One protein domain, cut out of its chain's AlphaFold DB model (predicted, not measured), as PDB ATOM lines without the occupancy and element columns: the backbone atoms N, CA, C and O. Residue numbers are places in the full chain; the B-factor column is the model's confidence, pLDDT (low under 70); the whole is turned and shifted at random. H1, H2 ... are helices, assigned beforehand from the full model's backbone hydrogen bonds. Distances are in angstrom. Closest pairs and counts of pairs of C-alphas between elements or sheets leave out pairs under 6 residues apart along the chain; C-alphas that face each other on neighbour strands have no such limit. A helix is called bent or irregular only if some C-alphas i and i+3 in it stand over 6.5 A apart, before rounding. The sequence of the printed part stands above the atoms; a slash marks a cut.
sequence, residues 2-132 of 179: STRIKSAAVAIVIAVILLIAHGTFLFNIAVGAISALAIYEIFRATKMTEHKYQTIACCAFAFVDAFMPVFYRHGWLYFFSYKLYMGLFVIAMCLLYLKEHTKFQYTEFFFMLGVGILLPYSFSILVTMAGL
ATOM      1  N   SER A   2     -41.844  10.025 -32.100       59.81
ATOM      2  CA  SER A   2     -40.829   9.700 -31.073       59.81
ATOM      3  C   SER A   2     -40.893   8.273 -30.512       59.81
ATOM      4  O   SER A   2     -39.851   7.693 -30.236       59.81
ATOM      5  N   THR A   3     -42.079   7.670 -30.383       73.00
ATOM      6  CA  THR A   3     -42.229   6.298 -29.859       73.00
ATOM      7  C   THR A   3     -41.641   5.236 -30.791       73.00
ATOM      8  O   THR A   3     -41.029   4.291 -30.314       73.00
ATOM      9  N   ARG A   4     -41.754   5.424 -32.116       74.81
ATOM     10  CA  ARG A   4     -41.214   4.492 -33.126       74.81
ATOM     11  C   ARG A   4     -39.688   4.566 -33.220       74.81
ATOM     12  O   ARG A   4     -39.029   3.550 -33.394       74.81
ATOM     13  N   ILE A   5     -39.132   5.770 -33.076       78.06
ATOM     14  CA  ILE A   5     -37.678   5.986 -33.087       78.06
ATOM     15  C   ILE A   5     -37.056   5.404 -31.811       78.06
ATOM     16  O   ILE A   5     -36.055   4.699 -31.883       78.06
ATOM     17  N   LYS A   6     -37.690   5.624 -30.650       77.62
ATOM     18  CA  LYS A   6     -37.245   5.042 -29.376       77.62
ATOM     19  C   LYS A   6     -37.297   3.512 -29.392       77.62
ATOM     20  O   LYS A   6     -36.332   2.887 -28.971       77.62
ATOM     21  N   SER A   7     -38.367   2.902 -29.914       80.94
ATOM     22  CA  SER A   7     -38.455   1.436 -30.006       80.94
ATOM     23  C   SER A   7     -37.404   0.842 -30.946       80.94
ATOM     24  O   SER A   7     -36.800  -0.173 -30.613       80.94
ATOM     25  N   ALA A   8     -37.140   1.489 -32.086       74.50
ATOM     26  CA  ALA A   8     -36.105   1.050 -33.022       74.50
ATOM     27  C   ALA A   8     -34.701   1.148 -32.408       74.50
ATOM     28  O   ALA A   8     -33.923   0.202 -32.499       74.50
ATOM     29  N   ALA A   9     -34.396   2.255 -31.723       78.12
ATOM     30  CA  ALA A   9     -33.117   2.429 -31.041       78.12
ATOM     31  C   ALA A   9     -32.893   1.355 -29.965       78.12
ATOM     32  O   ALA A   9     -31.827   0.748 -29.913       78.12
ATOM     33  N   VAL A  10     -33.915   1.063 -29.153       80.62
ATOM     34  CA  VAL A  10     -33.842   0.009 -28.127       80.62
ATOM     35  C   VAL A  10     -33.620  -1.369 -28.760       80.62
ATOM     36  O   VAL A  10     -32.762  -2.112 -28.294       80.62
ATOM     37  N   ALA A  11     -34.323  -1.697 -29.848       77.75
ATOM     38  CA  ALA A  11     -34.146  -2.969 -30.549       77.75
ATOM     39  C   ALA A  11     -32.726  -3.138 -31.117       77.75
ATOM     40  O   ALA A  11     -32.143  -4.213 -30.996       77.75
ATOM     41  N   ILE A  12     -32.143  -2.071 -31.675       78.94
ATOM     42  CA  ILE A  12     -30.762  -2.083 -32.181       78.94
ATOM     43  C   ILE A  12     -29.773  -2.300 -31.033       78.94
ATOM     44  O   ILE A  12     -28.874  -3.127 -31.155       78.94
ATOM     45  N   VAL A  13     -29.952  -1.613 -29.901       80.25
ATOM     46  CA  VAL A  13     -29.082  -1.788 -28.727       80.25
ATOM     47  C   VAL A  13     -29.154  -3.223 -28.200       80.25
ATOM     48  O   VAL A  13     -28.116  -3.829 -27.947       80.25
ATOM     49  N   ILE A  14     -30.354  -3.802 -28.104       79.94
ATOM     50  CA  ILE A  14     -30.535  -5.206 -27.709       79.94
ATOM     51  C   ILE A  14     -29.835  -6.140 -28.704       79.94
ATOM     52  O   ILE A  14     -29.107  -7.034 -28.282       79.94
ATOM     53  N   ALA A  15     -29.991  -5.916 -30.011       76.50
ATOM     54  CA  ALA A  15     -29.326  -6.720 -31.035       76.50
ATOM     55  C   ALA A  15     -27.793  -6.650 -30.922       76.50
ATOM     56  O   ALA A  15     -27.127  -7.678 -31.009       76.50
ATOM     57  N   VAL A  16     -27.230  -5.467 -30.661       76.88
ATOM     58  CA  VAL A  16     -25.783  -5.286 -30.454       76.88
ATOM     59  C   VAL A  16     -25.307  -6.003 -29.188       76.88
ATOM     60  O   VAL A  16     -24.287  -6.686 -29.230       76.88
ATOM     61  N   ILE A  17     -26.053  -5.923 -28.083       77.88
ATOM     62  CA  ILE A  17     -25.725  -6.649 -26.843       77.88
ATOM     63  C   ILE A  17     -25.747  -8.164 -27.082       77.88
ATOM     64  O   ILE A  17     -24.832  -8.868 -26.654       77.88
ATOM     65  N   LEU A  18     -26.746  -8.669 -27.811       76.81
ATOM     66  CA  LEU A  18     -26.835 -10.083 -28.178       76.81
ATOM     67  C   LEU A  18     -25.679 -10.518 -29.087       76.81
ATOM     68  O   LEU A  18     -25.138 -11.605 -28.899       76.81
ATOM     69  N   LEU A  19     -25.251  -9.663 -30.019       73.56
ATOM     70  CA  LEU A  19     -24.091  -9.917 -30.877       73.56
ATOM     71  C   LEU A  19     -22.773  -9.924 -30.100       73.56
ATOM     72  O   LEU A  19     -21.906 -10.734 -30.405       73.56
ATOM     73  N   ILE A  20     -22.607  -9.075 -29.084       73.81
ATOM     74  CA  ILE A  20     -21.431  -9.127 -28.197       73.81
ATOM     75  C   ILE A  20     -21.463 -10.416 -27.363       73.81
ATOM     76  O   ILE A  20     -20.437 -11.063 -27.160       73.81
ATOM     77  N   ALA A  21     -22.653 -10.845 -26.947       70.81
ATOM     78  CA  ALA A  21     -22.875 -12.076 -26.199       70.81
ATOM     79  C   ALA A  21     -22.907 -13.353 -27.071       70.81
ATOM     80  O   ALA A  21     -23.278 -14.413 -26.559       70.81
ATOM     81  N   HIS A  22     -22.492 -13.299 -28.348       68.50
ATOM     82  CA  HIS A  22     -22.618 -14.402 -29.319       68.50
ATOM     83  C   HIS A  22     -21.967 -15.726 -28.880       68.50
ATOM     84  O   HIS A  22     -22.354 -16.798 -29.341       68.50
ATOM     85  N   GLY A  23     -20.955 -15.664 -28.010       62.84
ATOM     86  CA  GLY A  23     -20.261 -16.837 -27.474       62.84
ATOM     87  C   GLY A  23     -20.919 -17.460 -26.239       62.84
ATOM     88  O   GLY A  23     -20.462 -18.502 -25.780       62.84
ATOM     89  N   THR A  24     -21.962 -16.840 -25.685       72.69
ATOM     90  CA  THR A  24     -22.598 -17.264 -24.429       72.69
ATOM     91  C   THR A  24     -23.963 -17.907 -24.656       72.69
ATOM     92  O   THR A  24     -24.622 -17.685 -25.670       72.69
ATOM     93  N   PHE A  25     -24.437 -18.662 -23.660       74.25
ATOM     94  CA  PHE A  25     -25.787 -19.245 -23.639       74.25
ATOM     95  C   PHE A  25     -26.908 -18.207 -23.818       74.25
ATOM     96  O   PHE A  25     -27.999 -18.557 -24.268       74.25
ATOM     97  N   LEU A  26     -26.637 -16.933 -23.512       78.94
ATOM     98  CA  LEU A  26     -27.605 -15.844 -23.605       78.94
ATOM     99  C   LEU A  26     -28.096 -15.612 -25.041       78.94
ATOM    100  O   LEU A  26     -29.286 -15.381 -25.240       78.94
ATOM    101  N   PHE A  27     -27.211 -15.726 -26.037       81.06
ATOM    102  CA  PHE A  27     -27.590 -15.569 -27.443       81.06
ATOM    103  C   PHE A  27     -28.603 -16.639 -27.869       81.06
ATOM    104  O   PHE A  27     -29.607 -16.329 -28.501       81.06
ATOM    105  N   ASN A  28     -28.401 -17.886 -27.440       82.12
ATOM    106  CA  ASN A  28     -29.266 -19.011 -27.807       82.12
ATOM    107  C   ASN A  28     -30.628 -18.929 -27.113       82.12
ATOM    108  O   ASN A  28     -31.651 -19.169 -27.749       82.12
ATOM    109  N   ILE A  29     -30.651 -18.513 -25.838       85.06
ATOM    110  CA  ILE A  29     -31.898 -18.221 -25.114       85.06
ATOM    111  C   ILE A  29     -32.684 -17.134 -25.846       85.06
ATOM    112  O   ILE A  29     -33.886 -17.282 -26.061       85.06
ATOM    113  N   ALA A  30     -32.011 -16.053 -26.247       85.81
ATOM    114  CA  ALA A  30     -32.654 -14.948 -26.942       85.81
ATOM    115  C   ALA A  30     -33.201 -15.377 -28.310       85.81
ATOM    116  O   ALA A  30     -34.360 -15.102 -28.607       85.81
ATOM    117  N   VAL A  31     -32.414 -16.094 -29.117       85.94
ATOM    118  CA  VAL A  31     -32.858 -16.593 -30.427       85.94
ATOM    119  C   VAL A  31     -34.000 -17.602 -30.280       85.94
ATOM    120  O   VAL A  31     -34.982 -17.509 -31.013       85.94
ATOM    121  N   GLY A  32     -33.936 -18.508 -29.301       86.75
ATOM    122  CA  GLY A  32     -35.020 -19.444 -28.997       86.75
ATOM    123  C   GLY A  32     -36.306 -18.732 -28.569       86.75
ATOM    124  O   GLY A  32     -37.387 -19.071 -29.051       86.75
ATOM    125  N   ALA A  33     -36.200 -17.701 -27.727       87.94
ATOM    126  CA  ALA A  33     -37.341 -16.886 -27.314       87.94
ATOM    127  C   ALA A  33     -37.943 -16.095 -28.486       87.94
ATOM    128  O   ALA A  33     -39.162 -16.073 -28.640       87.94
ATOM    129  N   ILE A  34     -37.106 -15.490 -29.337       88.94
ATOM    130  CA  ILE A  34     -37.546 -14.765 -30.539       88.94
ATOM    131  C   ILE A  34     -38.231 -15.722 -31.520       88.94
ATOM    132  O   ILE A  34     -39.294 -15.395 -32.037       88.94
ATOM    133  N   SER A  35     -37.671 -16.912 -31.735       88.88
ATOM    134  CA  SER A  35     -38.243 -17.938 -32.613       88.88
ATOM    135  C   SER A  35     -39.614 -18.418 -32.116       88.88
ATOM    136  O   SER A  35     -40.583 -18.445 -32.877       88.88
ATOM    137  N   ALA A  36     -39.740 -18.705 -30.816       88.38
ATOM    138  CA  ALA A  36     -41.015 -19.084 -30.208       88.38
ATOM    139  C   ALA A  36     -42.054 -17.949 -30.269       88.38
ATOM    140  O   ALA A  36     -43.227 -18.197 -30.551       88.38
ATOM    141  N   LEU A  37     -41.630 -16.700 -30.044       89.81
ATOM    142  CA  LEU A  37     -42.504 -15.531 -30.147       89.81
ATOM    143  C   LEU A  37     -42.971 -15.313 -31.591       89.81
ATOM    144  O   LEU A  37     -44.154 -15.071 -31.810       89.81
ATOM    145  N   ALA A  38     -42.086 -15.482 -32.573       88.31
ATOM    146  CA  ALA A  38     -42.425 -15.385 -33.989       88.31
ATOM    147  C   ALA A  38     -43.433 -16.467 -34.420       88.31
ATOM    148  O   ALA A  38     -44.397 -16.157 -35.120       88.31
ATOM    149  N   ILE A  39     -43.285 -17.715 -33.952       88.94
ATOM    150  CA  ILE A  39     -44.301 -18.765 -34.164       88.94
ATOM    151  C   ILE A  39     -45.633 -18.360 -33.544       88.94
ATOM    152  O   ILE A  39     -46.672 -18.457 -34.197       88.94
ATOM    153  N   TYR A  40     -45.609 -17.884 -32.299       88.50
ATOM    154  CA  TYR A  40     -46.819 -17.472 -31.600       88.50
ATOM    155  C   TYR A  40     -47.544 -16.330 -32.325       88.50
ATOM    156  O   TYR A  40     -48.767 -16.364 -32.453       88.50
ATOM    157  N   GLU A  41     -46.814 -15.340 -32.841       87.69
ATOM    158  CA  GLU A  41     -47.390 -14.243 -33.620       87.69
ATOM    159  C   GLU A  41     -48.020 -14.727 -34.929       87.69
ATOM    160  O   GLU A  41     -49.143 -14.321 -35.240       87.69
ATOM    161  N   ILE A  42     -47.356 -15.632 -35.658       88.06
ATOM    162  CA  ILE A  42     -47.913 -16.219 -36.884       88.06
ATOM    163  C   ILE A  42     -49.183 -17.003 -36.564       88.06
ATOM    164  O   ILE A  42     -50.210 -16.776 -37.199       88.06
ATOM    165  N   PHE A  43     -49.152 -17.867 -35.548       88.00
ATOM    166  CA  PHE A  43     -50.312 -18.674 -35.165       88.00
ATOM    167  C   PHE A  43     -51.464 -17.817 -34.648       88.00
ATOM    168  O   PHE A  43     -52.630 -18.129 -34.891       88.00
ATOM    169  N   ARG A  44     -51.169 -16.701 -33.976       85.94
ATOM    170  CA  ARG A  44     -52.184 -15.725 -33.571       85.94
ATOM    171  C   ARG A  44     -52.798 -15.020 -34.780       85.94
ATOM    172  O   ARG A  44     -54.012 -14.833 -34.809       85.94
ATOM    173  N   ALA A  45     -51.991 -14.645 -35.771       84.31
ATOM    174  CA  ALA A  45     -52.469 -14.006 -36.996       84.31
ATOM    175  C   ALA A  45     -53.335 -14.951 -37.848       84.31
ATOM    176  O   ALA A  45     -54.317 -14.512 -38.443       84.31
ATOM    177  N   THR A  46     -53.016 -16.246 -37.859       83.50
ATOM    178  CA  THR A  46     -53.759 -17.278 -38.602       83.50
ATOM    179  C   THR A  46     -54.884 -17.925 -37.789       83.50
ATOM    180  O   THR A  46     -55.532 -18.840 -38.284       83.50
ATOM    181  N   LYS A  47     -55.153 -17.440 -36.563       81.75
ATOM    182  CA  LYS A  47     -56.157 -17.971 -35.611       81.75
ATOM    183  C   LYS A  47     -55.944 -19.431 -35.191       81.75
ATOM    184  O   LYS A  47     -56.835 -20.066 -34.646       81.75
ATOM    185  N   MET A  48     -54.730 -19.940 -35.340       77.81
ATOM    186  CA  MET A  48     -54.363 -21.317 -34.995       77.81
ATOM    187  C   MET A  48     -54.078 -21.529 -33.508       77.81
ATOM    188  O   MET A  48     -53.873 -22.653 -33.056       77.81
ATOM    189  N   THR A  49     -54.120 -20.455 -32.715       74.56
ATOM    190  CA  THR A  49     -53.990 -20.495 -31.251       74.56
ATOM    191  C   THR A  49     -55.103 -21.279 -30.550       74.56
ATOM    192  O   THR A  49     -54.984 -21.561 -29.357       74.56
ATOM    193  N   GLU A  50     -56.186 -21.624 -31.255       74.50
ATOM    194  CA  GLU A  50     -57.230 -22.513 -30.735       74.50
ATOM    195  C   GLU A  50     -56.668 -23.911 -30.418       74.50
ATOM    196  O   GLU A  50     -57.029 -24.510 -29.400       74.50
ATOM    197  N   HIS A  51     -55.670 -24.367 -31.184       79.19
ATOM    198  CA  HIS A  51     -54.942 -25.610 -30.940       79.19
ATOM    199  C   HIS A  51     -53.774 -25.405 -29.970       79.19
ATOM    200  O   HIS A  51     -52.591 -25.422 -30.330       79.19
ATOM    201  N   LYS A  52     -54.114 -25.221 -28.690       81.12
ATOM    202  CA  LYS A  52     -53.145 -24.932 -27.618       81.12
ATOM    203  C   LYS A  52     -52.007 -25.954 -27.553       81.12
ATOM    204  O   LYS A  52     -50.849 -25.561 -27.451       81.12
ATOM    205  N   TYR A  53     -52.313 -27.250 -27.640       84.12
ATOM    206  CA  TYR A  53     -51.303 -28.310 -27.532       84.12
ATOM    207  C   TYR A  53     -50.293 -28.284 -28.683       84.12
ATOM    208  O   TYR A  53     -49.094 -28.440 -28.456       84.12
ATOM    209  N   GLN A  54     -50.765 -28.040 -29.905       83.06
ATOM    210  CA  GLN A  54     -49.925 -28.004 -31.103       83.06
ATOM    211  C   GLN A  54     -49.064 -26.736 -31.134       83.06
ATOM    212  O   GLN A  54     -47.869 -26.805 -31.416       83.06
ATOM    213  N   THR A  55     -49.639 -25.599 -30.731       83.81
ATOM    214  CA  THR A  55     -48.899 -24.340 -30.560       83.81
ATOM    215  C   THR A  55     -47.770 -24.499 -29.542       83.81
ATOM    216  O   THR A  55     -46.627 -24.148 -29.827       83.81
ATOM    217  N   ILE A  56     -48.060 -25.083 -28.373       87.19
ATOM    218  CA  ILE A  56     -47.054 -25.325 -27.331       87.19
ATOM    219  C   ILE A  56     -45.953 -26.253 -27.848       87.19
ATOM    220  O   ILE A  56     -44.779 -25.974 -27.626       87.19
ATOM    221  N   ALA A  57     -46.306 -27.323 -28.558       87.12
ATOM    222  CA  ALA A  57     -45.324 -28.249 -29.107       87.12
ATOM    223  C   ALA A  57     -44.427 -27.598 -30.180       87.12
ATOM    224  O   ALA A  57     -43.225 -27.850 -30.181       87.12
ATOM    225  N   CYS A  58     -44.959 -26.708 -31.029       86.75
ATOM    226  CA  CYS A  58     -44.151 -25.938 -31.984       86.75
ATOM    227  C   CYS A  58     -43.211 -24.946 -31.280       86.75
ATOM    228  O   CYS A  58     -42.031 -24.873 -31.615       86.75
ATOM    229  N   CYS A  59     -43.695 -24.223 -30.266       86.62
ATOM    230  CA  CYS A  59     -42.857 -23.312 -29.481       86.62
ATOM    231  C   CYS A  59     -41.772 -24.061 -28.688       86.62
ATOM    232  O   CYS A  59     -40.633 -23.604 -28.613       86.62
ATOM    233  N   ALA A  60     -42.106 -25.224 -28.121       87.38
ATOM    234  CA  ALA A  60     -41.148 -26.074 -27.426       87.38
ATOM    235  C   ALA A  60     -40.071 -26.588 -28.388       87.38
ATOM    236  O   ALA A  60     -38.887 -26.494 -28.079       87.38
ATOM    237  N   PHE A  61     -40.467 -27.061 -29.575       87.75
ATOM    238  CA  PHE A  61     -39.528 -27.471 -30.617       87.75
ATOM    239  C   PHE A  61     -38.598 -26.330 -31.030       87.75
ATOM    240  O   PHE A  61     -37.391 -26.533 -31.091       87.75
ATOM    241  N   ALA A  62     -39.129 -25.120 -31.214       86.62
ATOM    242  CA  ALA A  62     -38.332 -23.945 -31.548       86.62
ATOM    243  C   ALA A  62     -37.255 -23.628 -30.504       86.62
ATOM    244  O   ALA A  62     -36.130 -23.261 -30.847       86.62
ATOM    245  N   PHE A  63     -37.593 -23.800 -29.225       85.00
ATOM    246  CA  PHE A  63     -36.646 -23.616 -28.135       85.00
ATOM    247  C   PHE A  63     -35.594 -24.730 -28.107       85.00
ATOM    248  O   PHE A  63     -34.410 -24.444 -27.974       85.00
ATOM    249  N   VAL A  64     -35.991 -25.994 -28.290       85.12
ATOM    250  CA  VAL A  64     -35.041 -27.118 -28.357       85.12
ATOM    251  C   VAL A  64     -34.073 -26.947 -29.532       85.12
ATOM    252  O   VAL A  64     -32.865 -27.093 -29.349       85.12
ATOM    253  N   ASP A  65     -34.580 -26.581 -30.709       83.94
ATOM    254  CA  ASP A  65     -33.793 -26.409 -31.932       83.94
ATOM    255  C   ASP A  65     -32.725 -25.310 -31.793       83.94
ATOM    256  O   ASP A  65     -31.587 -25.495 -32.218       83.94
ATOM    257  N   ALA A  66     -33.040 -24.210 -31.098       81.56
ATOM    258  CA  ALA A  66     -32.082 -23.138 -30.814       81.56
ATOM    259  C   ALA A  66     -30.960 -23.552 -29.838       81.56
ATOM    260  O   ALA A  66     -29.876 -22.966 -29.854       81.56
ATOM    261  N   PHE A  67     -31.194 -24.554 -28.986       80.44
ATOM    262  CA  PHE A  67     -30.219 -25.022 -27.995       80.44
ATOM    263  C   PHE A  67     -29.362 -26.191 -28.480       80.44
ATOM    264  O   PHE A  67     -28.235 -26.357 -28.005       80.44
ATOM    265  N   MET A  68     -29.856 -26.990 -29.427       76.50
ATOM    266  CA  MET A  68     -29.139 -28.159 -29.947       76.50
ATOM    267  C   MET A  68     -27.707 -27.858 -30.424       76.50
ATOM    268  O   MET A  68     -26.802 -28.592 -30.016       76.50
ATOM    269  N   PRO A  69     -27.426 -26.771 -31.174       72.50
ATOM    270  CA  PRO A  69     -26.066 -26.456 -31.624       72.50
ATOM    271  C   PRO A  69     -25.047 -26.305 -30.481       72.50
ATOM    272  O   PRO A  69     -23.860 -26.573 -30.662       72.50
ATOM    273  N   VAL A  70     -25.497 -25.907 -29.287       71.75
ATOM    274  CA  VAL A  70     -24.643 -25.723 -28.103       71.75
ATOM    275  C   VAL A  70     -24.238 -27.059 -27.496       71.75
ATOM    276  O   VAL A  70     -23.068 -27.258 -27.165       71.75
ATOM    277  N   PHE A  71     -25.193 -27.983 -27.376       72.94
ATOM    278  CA  PHE A  71     -24.944 -29.321 -26.843       72.94
ATOM    279  C   PHE A  71     -23.962 -30.090 -27.729       72.94
ATOM    280  O   PHE A  71     -22.987 -30.644 -27.218       72.94
ATOM    281  N   TYR A  72     -24.129 -29.990 -29.053       70.62
ATOM    282  CA  TYR A  72     -23.175 -30.530 -30.023       70.62
ATOM    283  C   TYR A  72     -21.761 -29.977 -29.843       70.62
ATOM    284  O   TYR A  72     -20.790 -30.730 -29.870       70.62
ATOM    285  N   ARG A  73     -21.634 -28.665 -29.618       66.38
ATOM    286  CA  ARG A  73     -20.338 -27.995 -29.462       66.38
ATOM    287  C   ARG A  73     -19.594 -28.413 -28.194       66.38
ATOM    288  O   ARG A  73     -18.370 -28.496 -28.213       66.38
ATOM    289  N   HIS A  74     -20.321 -28.686 -27.111       69.50
ATOM    290  CA  HIS A  74     -19.758 -29.184 -25.851       69.50
ATOM    291  C   HIS A  74     -19.581 -30.711 -25.813       69.50
ATOM    292  O   HIS A  74     -19.132 -31.250 -24.803       69.50
ATOM    293  N   GLY A  75     -19.899 -31.414 -26.904       64.56
ATOM    294  CA  GLY A  75     -19.758 -32.866 -27.014       64.56
ATOM    295  C   GLY A  75     -20.773 -33.666 -26.194       64.56
ATOM    296  O   GLY A  75     -20.597 -34.867 -25.994       64.56
ATOM    297  N   TRP A  76     -21.833 -33.018 -25.711       60.16
ATOM    298  CA  TRP A  76     -22.928 -33.662 -24.995       60.16
ATOM    299  C   TRP A  76     -24.016 -34.067 -25.997       60.16
ATOM    300  O   TRP A  76     -24.289 -33.343 -26.949       60.16
ATOM    301  N   LEU A  77     -24.668 -35.215 -25.777       63.34
ATOM    302  CA  LEU A  77     -25.838 -35.660 -26.555       63.34
ATOM    303  C   LEU A  77     -25.595 -35.913 -28.063       63.34
ATOM    304  O   LEU A  77     -26.508 -35.728 -28.862       63.34
ATOM    305  N   TYR A  78     -24.435 -36.441 -28.478       61.84
ATOM    306  CA  TYR A  78     -24.213 -36.867 -29.881       61.84
ATOM    307  C   TYR A  78     -25.278 -37.845 -30.414       61.84
ATOM    308  O   TYR A  78     -25.601 -37.833 -31.604       61.84
ATOM    309  N   PHE A  79     -25.850 -38.672 -29.531       61.19
ATOM    310  CA  PHE A  79     -26.956 -39.573 -29.861       61.19
ATOM    311  C   PHE A  79     -28.233 -38.819 -30.281       61.19
ATOM    312  O   PHE A  79     -29.015 -39.322 -31.085       61.19
ATOM    313  N   PHE A  80     -28.427 -37.587 -29.802       68.00
ATOM    314  CA  PHE A  80     -29.593 -36.750 -30.082       68.00
ATOM    315  C   PHE A  80     -29.445 -36.014 -31.424       68.00
ATOM    316  O   PHE A  80     -29.457 -34.792 -31.501       68.00
ATOM    317  N   SER A  81     -29.289 -36.806 -32.492       73.81
ATOM    318  CA  SER A  81     -29.206 -36.370 -33.894       73.81
ATOM    319  C   SER A  81     -30.323 -35.400 -34.283       73.81
ATOM    320  O   SER A  81     -31.475 -35.625 -33.915       73.81
ATOM    321  N   TYR A  82     -30.015 -34.415 -35.139       74.81
ATOM    322  CA  TYR A  82     -31.016 -33.562 -35.813       74.81
ATOM    323  C   TYR A  82     -32.220 -34.361 -36.328       74.81
ATOM    324  O   TYR A  82     -33.377 -34.042 -36.067       74.81
ATOM    325  N   LYS A  83     -31.931 -35.490 -36.980       80.75
ATOM    326  CA  LYS A  83     -32.934 -36.408 -37.527       80.75
ATOM    327  C   LYS A  83     -33.830 -37.032 -36.450       80.75
ATOM    328  O   LYS A  83     -34.999 -37.286 -36.714       80.75
ATOM    329  N   LEU A  84     -33.288 -37.288 -35.257       83.31
ATOM    330  CA  LEU A  84     -33.992 -37.956 -34.167       83.31
ATOM    331  C   LEU A  84     -35.023 -37.017 -33.541       83.31
ATOM    332  O   LEU A  84     -36.198 -37.367 -33.489       83.31
ATOM    333  N   TYR A  85     -34.623 -35.813 -33.118       82.88
ATOM    334  CA  TYR A  85     -35.573 -34.891 -32.487       82.88
ATOM    335  C   TYR A  85     -36.567 -34.291 -33.490       82.88
ATOM    336  O   TYR A  85     -37.731 -34.100 -33.143       82.88
ATOM    337  N   MET A  86     -36.160 -34.081 -34.749       84.69
ATOM    338  CA  MET A  86     -37.083 -33.723 -35.830       84.69
ATOM    339  C   MET A  86     -38.105 -34.841 -36.078       84.69
ATOM    340  O   MET A  86     -39.299 -34.572 -36.180       84.69
ATOM    341  N   GLY A  87     -37.661 -36.103 -36.116       84.94
ATOM    342  CA  GLY A  87     -38.552 -37.258 -36.234       84.94
ATOM    343  C   GLY A  87     -39.541 -37.352 -35.072       84.94
ATOM    344  O   GLY A  87     -40.738 -37.515 -35.300       84.94
ATOM    345  N   LEU A  88     -39.073 -37.166 -33.832       87.56
ATOM    346  CA  LEU A  88     -39.935 -37.119 -32.645       87.56
ATOM    347  C   LEU A  88     -40.953 -35.978 -32.713       87.56
ATOM    348  O   LEU A  88     -42.109 -36.186 -32.354       87.56
ATOM    349  N   PHE A  89     -40.557 -34.799 -33.197       87.81
ATOM    350  CA  PHE A  89     -41.464 -33.668 -33.377       87.81
ATOM    351  C   PHE A  89     -42.563 -33.967 -34.399       87.81
ATOM    352  O   PHE A  89     -43.740 -33.751 -34.113       87.81
ATOM    353  N   VAL A  90     -42.201 -34.517 -35.561       87.81
ATOM    354  CA  VAL A  90     -43.175 -34.894 -36.595       87.81
ATOM    355  C   VAL A  90     -44.124 -35.971 -36.071       87.81
ATOM    356  O   VAL A  90     -45.333 -35.846 -36.235       87.81
ATOM    357  N   ILE A  91     -43.610 -36.989 -35.374       88.50
ATOM    358  CA  ILE A  91     -44.446 -38.025 -34.753       88.50
ATOM    359  C   ILE A  91     -45.381 -37.407 -33.707       88.50
ATOM    360  O   ILE A  91     -46.572 -37.705 -33.712       88.50
ATOM    361  N   ALA A  92     -44.885 -36.517 -32.845       87.94
ATOM    362  CA  ALA A  92     -45.705 -35.831 -31.849       87.94
ATOM    363  C   ALA A  92     -46.821 -35.002 -32.506       87.94
ATOM    364  O   ALA A  92     -47.969 -35.075 -32.073       87.94
ATOM    365  N   MET A  93     -46.514 -34.279 -33.586       85.44
ATOM    366  CA  MET A  93     -47.504 -33.548 -34.380       85.44
ATOM    367  C   MET A  93     -48.543 -34.482 -35.006       85.44
ATOM    368  O   MET A  93     -49.737 -34.203 -34.921       85.44
ATOM    369  N   CYS A  94     -48.126 -35.620 -35.565       85.25
ATOM    370  CA  CYS A  94     -49.039 -36.628 -36.109       85.25
ATOM    371  C   CYS A  94     -49.943 -37.251 -35.028       85.25
ATOM    372  O   CYS A  94     -51.128 -37.473 -35.268       85.25
ATOM    373  N   LEU A  95     -49.419 -37.510 -33.826       86.38
ATOM    374  CA  LEU A  95     -50.207 -38.025 -32.700       86.38
ATOM    375  C   LEU A  95     -51.226 -36.993 -32.201       86.38
ATOM    376  O   LEU A  95     -52.370 -37.345 -31.911       86.38
ATOM    377  N   LEU A  96     -50.833 -35.717 -32.131       84.19
ATOM    378  CA  LEU A  96     -51.743 -34.620 -31.798       84.19
ATOM    379  C   LEU A  96     -52.826 -34.449 -32.867       84.19
ATOM    380  O   LEU A  96     -53.986 -34.249 -32.514       84.19
ATOM    381  N   TYR A  97     -52.475 -34.601 -34.147       83.12
ATOM    382  CA  TYR A  97     -53.440 -34.624 -35.244       83.12
ATOM    383  C   TYR A  97     -54.447 -35.766 -35.082       83.12
ATOM    384  O   TYR A  97     -55.650 -35.535 -35.145       83.12
ATOM    385  N   LEU A  98     -53.983 -36.986 -34.792       79.69
ATOM    386  CA  LEU A  98     -54.867 -38.142 -34.621       79.69
ATOM    387  C   LEU A  98     -55.819 -37.975 -33.424       79.69
ATOM    388  O   LEU A  98     -56.981 -38.371 -33.496       79.69
ATOM    389  N   LYS A  99     -55.347 -37.354 -32.336       80.56
ATOM    390  CA  LYS A  99     -56.150 -37.078 -31.137       80.56
ATOM    391  C   LYS A  99     -57.242 -36.028 -31.376       80.56
ATOM    392  O   LYS A  99     -58.312 -36.121 -30.781       80.56
ATOM    393  N   GLU A 100     -56.978 -35.037 -32.225       78.31
ATOM    394  CA  GLU A 100     -57.875 -33.903 -32.502       78.31
ATOM    395  C   GLU A 100     -58.465 -33.913 -33.926       78.31
ATOM    396  O   GLU A 100     -58.998 -32.903 -34.381       78.31
ATOM    397  N   HIS A 101     -58.456 -35.071 -34.597       68.38
ATOM    398  CA  HIS A 101     -58.882 -35.269 -35.994       68.38
ATOM    399  C   HIS A 101     -60.261 -34.671 -36.337       68.38
ATOM    400  O   HIS A 101     -60.508 -34.286 -37.473       68.38
ATOM    401  N   THR A 102     -61.176 -34.573 -35.370       61.78
ATOM    402  CA  THR A 102     -62.526 -34.034 -35.598       61.78
ATOM    403  C   THR A 102     -62.587 -32.510 -35.671       61.78
ATOM    404  O   THR A 102     -63.560 -31.973 -36.194       61.78
ATOM    405  N   LYS A 103     -61.581 -31.807 -35.141       66.94
ATOM    406  CA  LYS A 103     -61.520 -30.337 -35.104       66.94
ATOM    407  C   LYS A 103     -60.387 -29.762 -35.939       66.94
ATOM    408  O   LYS A 103     -60.377 -28.561 -36.161       66.94
ATOM    409  N   PHE A 104     -59.441 -30.599 -36.349       71.00
ATOM    410  CA  PHE A 104     -58.187 -30.156 -36.922       71.00
ATOM    411  C   PHE A 104     -58.088 -30.541 -38.395       71.00
ATOM    412  O   PHE A 104     -58.006 -31.723 -38.734       71.00
ATOM    413  N   GLN A 105     -58.135 -29.544 -39.280       79.62
ATOM    414  CA  GLN A 105     -58.095 -29.782 -40.718       79.62
ATOM    415  C   GLN A 105     -56.676 -30.113 -41.191       79.62
ATOM    416  O   GLN A 105     -55.670 -29.673 -40.633       79.62
ATOM    417  N   TYR A 106     -56.576 -30.865 -42.288       79.69
ATOM    418  CA  TYR A 106     -55.286 -31.222 -42.884       79.69
ATOM    419  C   TYR A 106     -54.481 -29.984 -43.325       79.69
ATOM    420  O   TYR A 106     -53.259 -29.962 -43.197       79.69
ATOM    421  N   THR A 107     -55.152 -28.936 -43.811       82.56
ATOM    422  CA  THR A 107     -54.534 -27.657 -44.201       82.56
ATOM    423  C   THR A 107     -53.834 -26.992 -43.022       82.56
ATOM    424  O   THR A 107     -52.712 -26.504 -43.153       82.56
ATOM    425  N   GLU A 108     -54.475 -27.025 -41.859       83.06
ATOM    426  CA  GLU A 108     -53.973 -26.455 -40.618       83.06
ATOM    427  C   GLU A 108     -52.773 -27.247 -40.083       83.06
ATOM    428  O   GLU A 108     -51.757 -26.670 -39.689       83.06
ATOM    429  N   PHE A 109     -52.837 -28.575 -40.167       84.62
ATOM    430  CA  PHE A 109     -51.717 -29.451 -39.837       84.62
ATOM    431  C   PHE A 109     -50.470 -29.150 -40.666       84.62
ATOM    432  O   PHE A 109     -49.405 -28.887 -40.103       84.62
ATOM    433  N   PHE A 110     -50.590 -29.146 -41.997       86.00
ATOM    434  CA  PHE A 110     -49.446 -28.885 -42.873       86.00
ATOM    435  C   PHE A 110     -48.895 -27.472 -42.694       86.00
ATOM    436  O   PHE A 110     -47.679 -27.283 -42.740       86.00
ATOM    437  N   PHE A 111     -49.764 -26.490 -42.445       87.50
ATOM    438  CA  PHE A 111     -49.331 -25.128 -42.172       87.50
ATOM    439  C   PHE A 111     -48.532 -25.032 -40.866       87.50
ATOM    440  O   PHE A 111     -47.418 -24.507 -40.876       87.50
ATOM    441  N   MET A 112     -49.050 -25.566 -39.752       86.81
ATOM    442  CA  MET A 112     -48.342 -25.525 -38.465       86.81
ATOM    443  C   MET A 112     -47.047 -26.326 -38.488       86.81
ATOM    444  O   MET A 112     -46.046 -25.867 -37.944       86.81
ATOM    445  N   LEU A 113     -47.033 -27.483 -39.154       88.19
ATOM    446  CA  LEU A 113     -45.823 -28.280 -39.325       88.19
ATOM    447  C   LEU A 113     -44.786 -27.523 -40.165       88.19
ATOM    448  O   LEU A 113     -43.618 -27.459 -39.787       88.19
ATOM    449  N   GLY A 114     -45.207 -26.898 -41.269       87.19
ATOM    450  CA  GLY A 114     -44.334 -26.093 -42.119       87.19
ATOM    451  C   GLY A 114     -43.713 -24.922 -41.360       87.19
ATOM    452  O   GLY A 114     -42.490 -24.798 -41.320       87.19
ATOM    453  N   VAL A 115     -44.536 -24.104 -40.698       88.56
ATOM    454  CA  VAL A 115     -44.065 -22.967 -39.891       88.56
ATOM    455  C   VAL A 115     -43.192 -23.441 -38.727       88.56
ATOM    456  O   VAL A 115     -42.124 -22.879 -38.500       88.56
ATOM    457  N   GLY A 116     -43.604 -24.501 -38.031       86.94
ATOM    458  CA  GLY A 116     -42.896 -25.065 -36.884       86.94
ATOM    459  C   GLY A 116     -41.530 -25.663 -37.217       86.94
ATOM    460  O   GLY A 116     -40.701 -25.765 -36.324       86.94
ATOM    461  N   ILE A 117     -41.257 -26.015 -38.477       88.12
ATOM    462  CA  ILE A 117     -39.941 -26.508 -38.911       88.12
ATOM    463  C   ILE A 117     -39.124 -25.394 -39.566       88.12
ATOM    464  O   ILE A 117     -37.988 -25.148 -39.168       88.12
ATOM    465  N   LEU A 118     -39.690 -24.711 -40.566       87.38
ATOM    466  CA  LEU A 118     -38.962 -23.731 -41.380       87.38
ATOM    467  C   LEU A 118     -38.477 -22.542 -40.554       87.38
ATOM    468  O   LEU A 118     -37.354 -22.069 -40.743       87.38
ATOM    469  N   LEU A 119     -39.322 -22.046 -39.649       88.44
ATOM    470  CA  LEU A 119     -39.018 -20.844 -38.889       88.44
ATOM    471  C   LEU A 119     -37.921 -21.112 -37.843       88.44
ATOM    472  O   LEU A 119     -36.904 -20.417 -37.905       88.44
ATOM    473  N   PRO A 120     -38.017 -22.133 -36.964       87.44
ATOM    474  CA  PRO A 120     -36.922 -22.474 -36.056       87.44
ATOM    475  C   PRO A 120     -35.615 -22.772 -36.767       87.44
ATOM    476  O   PRO A 120     -34.590 -22.214 -36.384       87.44
ATOM    477  N   TYR A 121     -35.674 -23.528 -37.865       86.44
ATOM    478  CA  TYR A 121     -34.496 -23.836 -38.664       86.44
ATOM    479  C   TYR A 121     -33.788 -22.568 -39.165       86.44
ATOM    480  O   TYR A 121     -32.572 -22.436 -39.033       86.44
ATOM    481  N   SER A 122     -34.549 -21.588 -39.664       86.00
ATOM    482  CA  SER A 122     -34.003 -20.306 -40.133       86.00
ATOM    483  C   SER A 122     -33.273 -19.543 -39.021       86.00
ATOM    484  O   SER A 122     -32.193 -18.997 -39.245       86.00
ATOM    485  N   PHE A 123     -33.825 -19.525 -37.805       85.38
ATOM    486  CA  PHE A 123     -33.192 -18.867 -36.659       85.38
ATOM    487  C   PHE A 123     -32.010 -19.663 -36.091       85.38
ATOM    488  O   PHE A 123     -31.009 -19.072 -35.684       85.38
ATOM    489  N   SER A 124     -32.071 -20.993 -36.109       82.50
ATOM    490  CA  SER A 124     -30.994 -21.876 -35.647       82.50
ATOM    491  C   SER A 124     -29.735 -21.775 -36.515       82.50
ATOM    492  O   SER A 124     -28.608 -21.897 -36.020       82.50
ATOM    493  N   ILE A 125     -29.880 -21.414 -37.796       82.94
ATOM    494  CA  ILE A 125     -28.741 -21.068 -38.658       82.94
ATOM    495  C   ILE A 125     -27.948 -19.884 -38.084       82.94
ATOM    496  O   ILE A 125     -26.719 -19.928 -38.099       82.94
ATOM    497  N   LEU A 126     -28.602 -18.866 -37.507       82.56
ATOM    498  CA  LEU A 126     -27.902 -17.732 -36.881       82.56
ATOM    499  C   LEU A 126     -27.062 -18.179 -35.678       82.56
ATOM    500  O   LEU A 126     -25.929 -17.727 -35.508       82.56
ATOM    501  N   VAL A 127     -27.587 -19.105 -34.872       81.31
ATOM    502  CA  VAL A 127     -26.864 -19.724 -33.747       81.31
ATOM    503  C   VAL A 127     -25.673 -20.540 -34.242       81.31
ATOM    504  O   VAL A 127     -24.565 -20.427 -33.719       81.31
ATOM    505  N   THR A 128     -25.869 -21.317 -35.303       79.31
ATOM    506  CA  THR A 128     -24.800 -22.108 -35.918       79.31
ATOM    507  C   THR A 128     -23.697 -21.204 -36.485       79.31
ATOM    508  O   THR A 128     -22.513 -21.472 -36.280       79.31
ATOM    509  N   MET A 129     -24.066 -20.081 -37.111       79.00
ATOM    510  CA  MET A 129     -23.135 -19.047 -37.581       79.00
ATOM    511  C   MET A 129     -22.364 -18.386 -36.438       79.00
ATOM    512  O   MET A 129     -21.149 -18.229 -36.545       79.00
ATOM    513  N   ALA A 130     -23.008 -18.086 -35.304       76.50
ATOM    514  CA  ALA A 130     -22.316 -17.613 -34.097       76.50
ATOM    515  C   ALA A 130     -21.280 -18.636 -33.588       76.50
ATOM    516  O   ALA A 130     -20.266 -18.280 -32.976       76.50
ATOM    517  N   GLY A 131     -21.525 -19.917 -33.876       71.62
ATOM    518  CA  GLY A 131     -20.676 -21.054 -33.555       71.62
ATOM    519  C   GLY A 131     -19.411 -21.217 -34.415       71.62
ATOM    520  O   GLY A 131     -18.497 -21.950 -34.029       71.62
ATOM    521  N   LEU A 132     -19.298 -20.526 -35.551       72.38
ATOM    522  CA  LEU A 132     -18.266 -20.786 -36.569       72.38
ATOM    523  C   LEU A 132     -16.893 -20.116 -36.308       72.38
ATOM    524  O   LEU A 132     -16.111 -19.877 -37.226       72.38
TER     525      LEU A 132
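AT A GLANCE: This is residues 2 to 132 of the 179 residues of the protein "Phosphatidate cytidylyltransferase" of Ruminococcus sp. AM31-15AC (UniProt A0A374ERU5). Four helices form a flat up-and-down bundle, each running against the one before it: H2, H3 and H4 lie side by side, and H5 covers one face of this row. H1 leaves the bundle at a corner by the start of H2, and its residues 2 to 13 stick out. The printed part has 131 residues with five named helices, H1 to H5 in chain order, and no named strand; the class is all helix. It is only just compact, close to loose, with a radius of gyration of the C-alphas of 16.5 A, spanning 48 by 46 by 16 A.

HOW THE PARTS SIT: Begin with the longest helix, H5, residues 106 to 130. It touches H3, residues 52 to 73, the same way at a shallow tilt of 25 degrees; look at the closest C-alphas, Ala 62 and Pro 120, 4.9 A apart. Pro 120 also comes closest to H2, residues 25 to 45, at Ser 35, 5.8 A between C-alphas. H2 and H3 form a hairpin, with C-alphas 32 and 63 closest at 4.6 A. H4, residues 82 to 99, touches H3 with residues 89 to 96 alone, closest at C-alphas 54 and 93, 6.9 A; H4 and H5 only just touch, with 3 pairs of C-alphas within 8 A, the closest 97 and 109 at 7.1 A. H1, residues 2 to 20, touches H2 with residues 18 to 19 alone, closest at C-alphas 18 and 27, 5.6 A, at a steep tilt of 42 degrees, and is apart from H3, H4 and H5. Every O i to N i+4 pair is within hydrogen-bond range in H1, H2 and H4; 15 of 18 are in H3 and 18 of 21 in H5.

IN THESE COORDINATES: Find C-alpha 106 at (-55.286, -31.222, -42.884); from there H5 runs 36.7 A to C-alpha 130 at (-22.316, -17.613, -34.097). H3 runs 33.0 A with a kink of 31 degrees near residue 66, and is only just irregular: C-alphas 66 and 69 are 6.9 A apart. H2 runs 30.3 A, H4 25.8 A, and H1 27.2 A from C-alpha 2 at (-40.829, 9.700, -31.073).

THE WHOLE: Look to Ser 2 and Phe 79 for the two C-alphas farthest apart, 51.2 A. The printed part has no cut, and no link is long. The pLDDT is under 70 at residue 2 and residues 22 to 23, 73 to 80 and 101 to 103.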